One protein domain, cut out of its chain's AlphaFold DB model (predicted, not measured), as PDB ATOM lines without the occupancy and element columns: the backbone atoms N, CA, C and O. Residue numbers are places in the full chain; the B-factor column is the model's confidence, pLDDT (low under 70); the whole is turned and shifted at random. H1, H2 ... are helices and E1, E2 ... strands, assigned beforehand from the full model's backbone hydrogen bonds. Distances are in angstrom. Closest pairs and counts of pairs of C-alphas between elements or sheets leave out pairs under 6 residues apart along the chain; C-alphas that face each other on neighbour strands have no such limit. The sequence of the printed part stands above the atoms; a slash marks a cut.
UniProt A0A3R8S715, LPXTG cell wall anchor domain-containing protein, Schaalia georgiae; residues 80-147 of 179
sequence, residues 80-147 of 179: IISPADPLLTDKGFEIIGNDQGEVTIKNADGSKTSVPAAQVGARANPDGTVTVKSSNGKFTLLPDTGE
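This is residues 80 to 147 of the 179 residues of the protein "LPXTG cell wall anchor domain-containing protein" of Schaalia georgiae (UniProt A0A3R8S715). Two small three-stranded sheets, E1 E2 E3 and E4 E5 E6, face each other as a sandwich with their strands crossed at 54 degrees, and the short helix H1 lies where the chain changes from one sheet to the other. Each sheet is an antiparallel meander, each strand the neighbour of the one before, and residues 87 to 88 pair beside E1. The printed part has 68 residues, under half of them in named elements, in the order E1 E2 E3 H1 E4 E5 E6; the class is mostly strand. It is compact, with a radius of gyration of the C-alphas of 10.4 A, and spans 32 by 28 by 20 A.

Residues 87 to 88 pair antiparallel with residues 94 to 95 of E1, residues 94 to 99. E1 forms a hairpin with E2, residues 102 to 106, with N 99 and O 102 at 2.8 A. E2 forms a hairpin with E3, residues 112 to 116, with N 103 and O 115 at 2.8 A. H1, residues 117 to 120, is on this sheet at a height over the sheet of 7.8 A; its one O i to N i+3 pair is within hydrogen-bond range. E4, residues 122 to 124, and E5, residues 130 to 133, form a hairpin, with N 123 and O 131 at 2.8 A. E5 and E6, residues 139 to 142, form another, with N 140 and O 132 at 2.8 A. H1 only grazes this second sheet. The closest C-alphas of E1 and E6, those of Asn 98 and Leu 142, are 6.7 A apart.

E1 runs 15.2 A from C-alpha 94 at (13.313, 259.405, 26.887), E2 13.3 A and E3 13.5 A. H1 measures 5.6 A, E4 6.8 A and E5 10.0 A. E6 runs 9.9 A to C-alpha 142 at (12.675, 271.844, 29.036).

The C-alphas farthest apart, those of Asp 109 and Pro 126, are 32.1 A apart. The printed part has no cut, and the links between named elements are tight. The pLDDT is under 70 at residues 80 to 83 and 147.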
ATOM      1  N   ILE A  80       8.580 269.546  33.738       69.56
ATOM      2  CA  ILE A  80       9.522 269.140  34.784       69.56
ATOM      3  C   ILE A  80      10.060 267.777  34.351       69.56
ATOM      4  O   ILE A  80       9.295 266.820  34.284       69.56
ATOM      5  N   ILE A  81      11.348 267.706  34.021       66.75
ATOM      6  CA  ILE A  81      12.035 266.454  33.678       66.75
ATOM      7  C   ILE A  81      12.929 266.009  34.829       66.75
ATOM      8  O   ILE A  81      13.500 266.830  35.546       66.75
ATOM      9  N   SER A  82      13.020 264.697  35.019       66.12
ATOM     10  CA  SER A  82      13.772 264.077  36.106       66.12
ATOM     11  C   SER A  82      14.234 262.679  35.686       66.12
ATOM     12  O   SER A  82      13.539 262.019  34.917       66.12
ATOM     13  N   PRO A  83      15.331 262.137  36.245       68.00
ATOM     14  CA  PRO A  83      15.657 260.716  36.120       68.00
ATOM     15  C   PRO A  83      14.556 259.754  36.607       68.00
ATOM     16  O   PRO A  83      14.625 258.571  36.280       68.00
ATOM     17  N   ALA A  84      13.580 260.235  37.390       70.12
ATOM     18  CA  ALA A  84      12.393 259.478  37.802       70.12
ATOM     19  C   ALA A  84      11.196 259.634  36.838       70.12
ATOM     20  O   ALA A  84      10.441 258.682  36.669       70.12
ATOM     21  N   ASP A  85      11.066 260.795  36.187       81.31
ATOM     22  CA  ASP A  85       9.987 261.149  35.256       81.31
ATOM     23  C   ASP A  85      10.598 261.623  33.918       81.31
ATOM     24  O   ASP A  85      10.834 262.826  33.726       81.31
ATOM     25  N   PRO A  86      10.921 260.692  32.997       85.75
ATOM     26  CA  PRO A  86      11.428 261.025  31.671       85.75
ATOM     27  C   PRO A  86      10.329 261.595  30.761       85.75
ATOM     28  O   PRO A  86       9.208 261.086  30.717       85.75
ATOM     29  N   LEU A  87      10.670 262.590  29.940       88.00
ATOM     30  CA  LEU A  87       9.800 263.063  28.863       88.00
ATOM     31  C   LEU A  87      10.061 262.276  27.573       88.00
ATOM     32  O   LEU A  87      11.138 262.379  26.990       88.00
ATOM     33  N   LEU A  88       9.051 261.558  27.081       88.75
ATOM     34  CA  LEU A  88       9.109 260.866  25.792       88.75
ATOM     35  C   LEU A  88       8.866 261.837  24.616       88.75
ATOM     36  O   LEU A  88       7.863 262.565  24.608       88.75
ATOM     37  N   THR A  89       9.756 261.836  23.617       89.31
ATOM     38  CA  THR A  89       9.650 262.670  22.397       89.31
ATOM     39  C   THR A  89       8.830 262.024  21.277       89.31
ATOM     40  O   THR A  89       8.558 260.823  21.297       89.31
ATOM     41  N   ASP A  90       8.475 262.802  20.245       85.25
ATOM     42  CA  ASP A  90       7.891 262.281  18.994       85.25
ATOM     43  C   ASP A  90       8.845 261.355  18.210       85.25
ATOM     44  O   ASP A  90       8.401 260.596  17.351       85.25
ATOM     45  N   LYS A  91      10.150 261.394  18.518       85.19
ATOM     46  CA  LYS A  91      11.181 260.481  17.993       85.19
ATOM     47  C   LYS A  91      11.393 259.230  18.852       85.19
ATOM     48  O   LYS A  91      12.192 258.382  18.474       85.19
ATOM     49  N   GLY A  92      10.694 259.105  19.983       86.81
ATOM     50  CA  GLY A  92      10.792 257.945  20.873       86.81
ATOM     51  C   GLY A  92      11.979 257.962  21.842       86.81
ATOM     52  O   GLY A  92      12.290 256.923  22.416       86.81
ATOM     53  N   PHE A  93      12.634 259.110  22.055       90.94
ATOM     54  CA  PHE A  93      13.689 259.244  23.068       90.94
ATOM     55  C   PHE A  93      13.100 259.610  24.434       90.94
ATOM     56  O   PHE A  93      12.235 260.482  24.517       90.94
ATOM     57  N   GLU A  94      13.598 258.994  25.508       92.06
ATOM     58  CA  GLU A  94      13.313 259.405  26.887       92.06
ATOM     59  C   GLU A  94      14.311 260.479  27.341       92.06
ATOM     60  O   GLU A  94      15.484 260.185  27.560       92.06
ATOM     61  N   ILE A  95      13.857 261.718  27.517       90.06
ATOM     62  CA  ILE A  95      14.682 262.825  28.016       90.06
ATOM     63  C   ILE A  95      14.580 262.919  29.541       90.06
ATOM     64  O   ILE A  95      13.484 263.068  30.078       90.06
ATOM     65  N   ILE A  96      15.724 262.903  30.230       89.19
ATOM     66  CA  ILE A  96      15.826 263.015  31.699       89.19
ATOM     67  C   ILE A  96      16.573 264.267  32.185       89.19
ATOM     68  O   ILE A  96      16.573 264.535  33.385       89.19
ATOM     69  N   GLY A  97      17.210 265.019  31.282       88.31
ATOM     70  CA  GLY A  97      17.902 266.275  31.583       88.31
ATOM     71  C   GLY A  97      18.155 267.120  30.329       88.31
ATOM     72  O   GLY A  97      18.147 266.603  29.212       88.31
ATOM     73  N   ASN A  98      18.393 268.412  30.528       90.06
ATOM     74  CA  ASN A  98      18.896 269.368  29.538       90.06
ATOM     75  C   ASN A  98      19.988 270.224  30.198       90.06
ATOM     76  O   ASN A  98      19.821 270.628  31.348       90.06
ATOM     77  N   ASP A  99      21.068 270.495  29.482       89.56
ATOM     78  CA  ASP A  99      22.185 271.330  29.919       89.56
ATOM     79  C   ASP A  99      22.594 272.229  28.745       89.56
ATOM     80  O   ASP A  99      23.162 271.766  27.754       89.56
ATOM     81  N   GLN A 100      22.187 273.499  28.802       85.88
ATOM     82  CA  GLN A 100      22.497 274.544  27.810       85.88
ATOM     83  C   GLN A 100      22.268 274.176  26.319       85.88
ATOM     84  O   GLN A 100      22.879 274.761  25.423       85.88
ATOM     85  N   GLY A 101      21.357 273.240  26.018       84.56
ATOM     86  CA  GLY A 101      21.058 272.784  24.653       84.56
ATOM     87  C   GLY A 101      21.576 271.388  24.291       84.56
ATOM     88  O   GLY A 101      21.174 270.841  23.254       84.56
ATOM     89  N   GLU A 102      22.407 270.776  25.136       90.81
ATOM     90  CA  GLU A 102      22.577 269.325  25.143       90.81
ATOM     91  C   GLU A 102      21.477 268.658  25.972       90.81
ATOM     92  O   GLU A 102      20.999 269.184  26.974       90.81
ATOM     93  N   VAL A 103      21.047 267.478  25.543       90.88
ATOM     94  CA  VAL A 103      19.924 266.748  26.121       90.88
ATOM     95  C   VAL A 103      20.420 265.405  26.630       90.88
ATOM     96  O   VAL A 103      20.914 264.580  25.861       90.88
ATOM     97  N   THR A 104      20.249 265.156  27.927       91.31
ATOM     98  CA  THR A 104      20.531 263.844  28.511       91.31
ATOM     99  C   THR A 104      19.350 262.916  28.254       91.31
ATOM    100  O   THR A 104      18.277 263.078  28.848       91.31
ATOM    101  N   ILE A 105      19.562 261.915  27.401       92.19
ATOM    102  CA  ILE A 105      18.619 260.819  27.175       92.19
ATOM    103  C   ILE A 105      18.903 259.625  28.090       92.19
ATOM    104  O   ILE A 105      20.041 259.388  28.507       92.19
ATOM    105  N   LYS A 106      17.848 258.861  28.376       90.69
ATOM    106  CA  LYS A 106      17.889 257.516  28.952       90.69
ATOM    107  C   LYS A 106      17.688 256.499  27.826       90.69
ATOM    108  O   LYS A 106      16.701 256.553  27.097       90.69
ATOM    109  N   ASN A 107      18.636 255.582  27.685       90.50
ATOM    110  CA  ASN A 107      18.599 254.521  26.680       90.50
ATOM    111  C   ASN A 107      17.780 253.315  27.176       90.50
ATOM    112  O   ASN A 107      17.520 253.164  28.373       90.50
ATOM    113  N   ALA A 108      17.407 252.416  26.261       87.31
ATOM    114  CA  ALA A 108      16.624 251.213  26.576       87.31
ATOM    115  C   ALA A 108      17.352 250.209  27.500       87.31
ATOM    116  O   ALA A 108      16.703 249.407  28.165       87.31
ATOM    117  N   ASP A 109      18.685 250.273  27.577       87.12
ATOM    118  CA  ASP A 109      19.519 249.512  28.519       87.12
ATOM    119  C   ASP A 109      19.650 250.185  29.906       87.12
ATOM    120  O   ASP A 109      20.316 249.661  30.798       87.12
ATOM    121  N   GLY A 110      19.018 251.348  30.104       84.38
ATOM    122  CA  GLY A 110      19.097 252.154  31.323       84.38
ATOM    123  C   GLY A 110      20.337 253.049  31.425       84.38
ATOM    124  O   GLY A 110      20.457 253.795  32.401       84.38
ATOM    125  N   SER A 111      21.243 253.019  30.442       88.00
ATOM    126  CA  SER A 111      22.373 253.948  30.369       88.00
ATOM    127  C   SER A 111      21.913 255.378  30.048       88.00
ATOM    128  O   SER A 111      20.764 255.622  29.665       88.00
ATOM    129  N   LYS A 112      22.814 256.346  30.238       90.69
ATOM    130  CA  LYS A 112      22.570 257.770  29.977       90.69
ATOM    131  C   LYS A 112      23.541 258.280  28.923       90.69
ATOM    132  O   LYS A 112      24.717 257.920  28.950       90.69
ATOM    133  N   THR A 113      23.076 259.152  28.037       88.69
ATOM    134  CA  THR A 113      23.913 259.766  26.995       88.69
ATOM    135  C   THR A 113      23.522 261.227  26.826       88.69
ATOM    136  O   THR A 113      22.332 261.529  26.779       88.69
ATOM    137  N   SER A 114      24.505 262.125  26.740       90.94
ATOM    138  CA  SER A 114      24.265 263.505  26.306       90.94
ATOM    139  C   SER A 114      24.284 263.561  24.782       90.94
ATOM    140  O   SER A 114      25.190 263.005  24.158       90.94
ATOM    141  N   VAL A 115      23.278 264.190  24.180       90.56
ATOM    142  CA  VAL A 115      23.174 264.395  22.729       90.56
ATOM    143  C   VAL A 115      22.670 265.810  22.425       90.56
ATOM    144  O   VAL A 115      21.781 266.298  23.121       90.56
ATOM    145  N   PRO A 116      23.162 266.490  21.373       89.06
ATOM    146  CA  PRO A 116      22.624 267.786  20.961       89.06
ATOM    147  C   PRO A 116      21.115 267.720  20.691       89.06
ATOM    148  O   PRO A 116      20.658 266.816  19.985       89.06
ATOM    149  N   ALA A 117      20.349 268.706  21.176       88.12
ATOM    150  CA  ALA A 117      18.881 268.749  21.081       88.12
ATOM    151  C   ALA A 117      18.316 268.403  19.683       88.12
ATOM    152  O   ALA A 117      17.311 267.697  19.567       88.12
ATOM    153  N   ALA A 118      18.998 268.832  18.616       86.75
ATOM    154  CA  ALA A 118      18.602 268.567  17.233       86.75
ATOM    155  C   ALA A 118      18.479 267.067  16.891       86.75
ATOM    156  O   ALA A 118      17.640 266.704  16.069       86.75
ATOM    157  N   GLN A 119      19.266 266.188  17.527       87.75
ATOM    158  CA  GLN A 119      19.227 264.742  17.268       87.75
ATOM    159  C   GLN A 119      17.939 264.088  17.792       87.75
ATOM    160  O   GLN A 119      17.430 263.152  17.178       87.75
ATOM    161  N   VAL A 120      17.373 264.609  18.886       87.00
ATOM    162  CA  VAL A 120      16.172 264.052  19.539       87.00
ATOM    163  C   VAL A 120      14.856 264.682  19.066       87.00
ATOM    164  O   VAL A 120      13.799 264.405  19.632       87.00
ATOM    165  N   GLY A 121      14.908 265.521  18.022       83.69
ATOM    166  CA  GLY A 121      13.759 266.272  17.503       83.69
ATOM    167  C   GLY A 121      13.476 267.587  18.242       83.69
ATOM    168  O   GLY A 121      12.359 268.098  18.168       83.69
ATOM    169  N   ALA A 122      14.460 268.131  18.961       87.94
ATOM    170  CA  ALA A 122      14.317 269.325  19.787       87.94
ATOM    171  C   ALA A 122      15.168 270.513  19.291       87.94
ATOM    172  O   ALA A 122      16.102 270.360  18.505       87.94
ATOM    173  N   ARG A 123      14.848 271.721  19.766       87.50
ATOM    174  CA  ARG A 123      15.555 272.976  19.468       87.50
ATOM    175  C   ARG A 123      16.121 273.565  20.756       87.50
ATOM    176  O   ARG A 123      15.352 273.867  21.663       87.50
ATOM    177  N   ALA A 124      17.435 273.766  20.813       88.75
ATOM    178  CA  ALA A 124      18.062 274.583  21.849       88.75
ATOM    179  C   ALA A 124      17.736 276.070  21.632       88.75
ATOM    180  O   ALA A 124      17.703 276.542  20.492       88.75
ATOM    181  N   ASN A 125      17.493 276.794  22.720       85.81
ATOM    182  CA  ASN A 125      17.168 278.216  22.721       85.81
ATOM    183  C   ASN A 125      18.308 279.038  23.357       85.81
ATOM    184  O   ASN A 125      19.066 278.500  24.163       85.81
ATOM    185  N   PRO A 126      18.432 280.347  23.052       82.00
ATOM    186  CA  PRO A 126      19.512 281.188  23.587       82.00
ATOM    187  C   PRO A 126      19.494 281.406  25.111       82.00
ATOM    188  O   PRO A 126      20.450 281.954  25.647       82.00
ATOM    189  N   ASP A 127      18.422 281.008  25.802       78.81
ATOM    190  CA  ASP A 127      18.274 281.064  27.264       78.81
ATOM    191  C   ASP A 127      18.674 279.748  27.970       78.81
ATOM    192  O   ASP A 127      18.401 279.576  29.158       78.81
ATOM    193  N   GLY A 128      19.276 278.799  27.241       82.94
ATOM    194  CA  GLY A 128      19.668 277.476  27.742       82.94
ATOM    195  C   GLY A 128      18.521 276.460  27.834       82.94
ATOM    196  O   GLY A 128      18.756 275.291  28.147       82.94
ATOM    197  N   THR A 129      17.278 276.859  27.538       87.25
ATOM    198  CA  THR A 129      16.143 275.926  27.473       87.25
ATOM    199  C   THR A 129      16.135 275.133  26.169       87.25
ATOM    200  O   THR A 129      16.707 275.542  25.156       87.25
ATOM    201  N   VAL A 130      15.425 274.002  26.160       89.50
ATOM    202  CA  VAL A 130      15.197 273.206  24.946       89.50
ATOM    203  C   VAL A 130      13.704 273.066  24.676       89.50
ATOM    204  O   VAL A 130      12.953 272.562  25.506       89.50
ATOM    205  N   THR A 131      13.248 273.482  23.496       88.69
ATOM    206  CA  THR A 131      11.878 273.230  23.032       88.69
ATOM    207  C   THR A 131      11.815 271.885  22.315       88.69
ATOM    208  O   THR A 131      12.467 271.699  21.291       88.69
ATOM    209  N   VAL A 132      11.013 270.949  22.825       89.31
ATOM    210  CA  VAL A 132      10.883 269.588  22.279       89.31
ATOM    211  C   VAL A 132       9.427 269.204  22.048       89.31
ATOM    212  O   VAL A 132       8.540 269.556  22.833       89.31
ATOM    213  N   LYS A 133       9.178 268.457  20.968       87.56
ATOM    214  CA  LYS A 133       7.881 267.846  20.683       87.56
ATOM    215  C   LYS A 133       7.773 266.512  21.424       87.56
ATOM    216  O   LYS A 133       8.538 265.587  21.165       87.56
ATOM    217  N   SER A 134       6.841 266.422  22.367       85.06
ATOM    218  CA  SER A 134       6.560 265.179  23.089       85.06
ATOM    219  C   SER A 134       5.762 264.201  22.213       85.06
ATOM    220  O   SER A 134       5.159 264.599  21.214       85.06
ATOM    221  N   SER A 135       5.738 262.918  22.582       86.25
ATOM    222  CA  SER A 135       5.014 261.845  21.880       86.25
ATOM    223  C   SER A 135       3.509 262.101  21.714       86.25
ATOM    224  O   SER A 135       2.899 261.617  20.765       86.25
ATOM    225  N   ASN A 136       2.912 262.929  22.577       80.88
ATOM    226  CA  ASN A 136       1.534 263.428  22.451       80.88
ATOM    227  C   ASN A 136       1.351 264.518  21.365       80.88
ATOM    228  O   ASN A 136       0.278 265.109  21.255       80.88
ATOM    229  N   GLY A 137       2.398 264.829  20.596       77.94
ATOM    230  CA  GLY A 137       2.411 265.838  19.539       77.94
ATOM    231  C   GLY A 137       2.581 267.285  20.019       77.94
ATOM    232  O   GLY A 137       2.732 268.173  19.180       77.94
ATOM    233  N   LYS A 138       2.587 267.541  21.333       82.75
ATOM    234  CA  LYS A 138       2.666 268.887  21.914       82.75
ATOM    235  C   LYS A 138       4.110 269.348  22.088       82.75
ATOM    236  O   LYS A 138       4.967 268.596  22.554       82.75
ATOM    237  N   PHE A 139       4.364 270.618  21.787       84.31
ATOM    238  CA  PHE A 139       5.628 271.270  22.115       84.31
ATOM    239  C   PHE A 139       5.686 271.656  23.598       84.31
ATOM    240  O   PHE A 139       4.746 272.217  24.167       84.31
ATOM    241  N   THR A 140       6.819 271.347  24.212       84.88
ATOM    242  CA  THR A 140       7.115 271.561  25.630       84.88
ATOM    243  C   THR A 140       8.472 272.236  25.769       84.88
ATOM    244  O   THR A 140       9.323 272.107  24.888       84.88
ATOM    245  N   LEU A 141       8.665 272.979  26.855       87.44
ATOM    246  CA  LEU A 141       9.908 273.678  27.152       87.44
ATOM    247  C   LEU A 141      10.628 272.970  28.301       87.44
ATOM    248  O   LEU A 141      10.133 272.942  29.426       87.44
ATOM    249  N   LEU A 142      11.793 272.404  28.023       87.69
ATOM    250  CA  LEU A 142      12.675 271.844  29.036       87.69
ATOM    251  C   LEU A 142      13.438 272.990  29.714       87.69
ATOM    252  O   LEU A 142      14.025 273.811  29.004       87.69
ATOM    253  N   PRO A 143      13.442 273.083  31.055       84.50
ATOM    254  CA  PRO A 143      14.347 273.982  31.758       84.50
ATOM    255  C   PRO A 143      15.797 273.547  31.533       84.50
ATOM    256  O   PRO A 143      16.066 272.403  31.167       84.50
ATOM    257  N   ASP A 144      16.737 274.446  31.797       86.56
ATOM    258  CA  ASP A 144      18.094 274.017  32.119       86.56
ATOM    259  C   ASP A 144      18.074 273.243  33.452       86.56
ATOM    260  O   ASP A 144      17.424 273.660  34.415       86.56
ATOM    261  N   THR A 145      18.736 272.089  33.476       79.62
ATOM    262  CA  THR A 145      18.911 271.230  34.659       79.62
ATOM    263  C   THR A 145      20.368 271.153  35.120       79.62
ATOM    264  O   THR A 145      20.600 270.737  36.255       79.62
ATOM    265  N   GLY A 146      21.316 271.608  34.287       71.81
ATOM    266  CA  GLY A 146      22.753 271.667  34.559       71.81
ATOM    267  C   GLY A 146      23.474 270.319  34.699       71.81
ATOM    268  O   GLY A 146      22.871 269.250  34.831       71.81
ATOM    269  N   GLU A 147      24.808 270.383  34.727       67.31
ATOM    270  CA  GLU A 147      25.690 269.236  34.971       67.31
ATOM    271  C   GLU A 147      25.347 268.458  36.263       67.31
ATOM    272  O   GLU A 147      25.614 268.894  37.388       67.31
TER     273      GLU A 147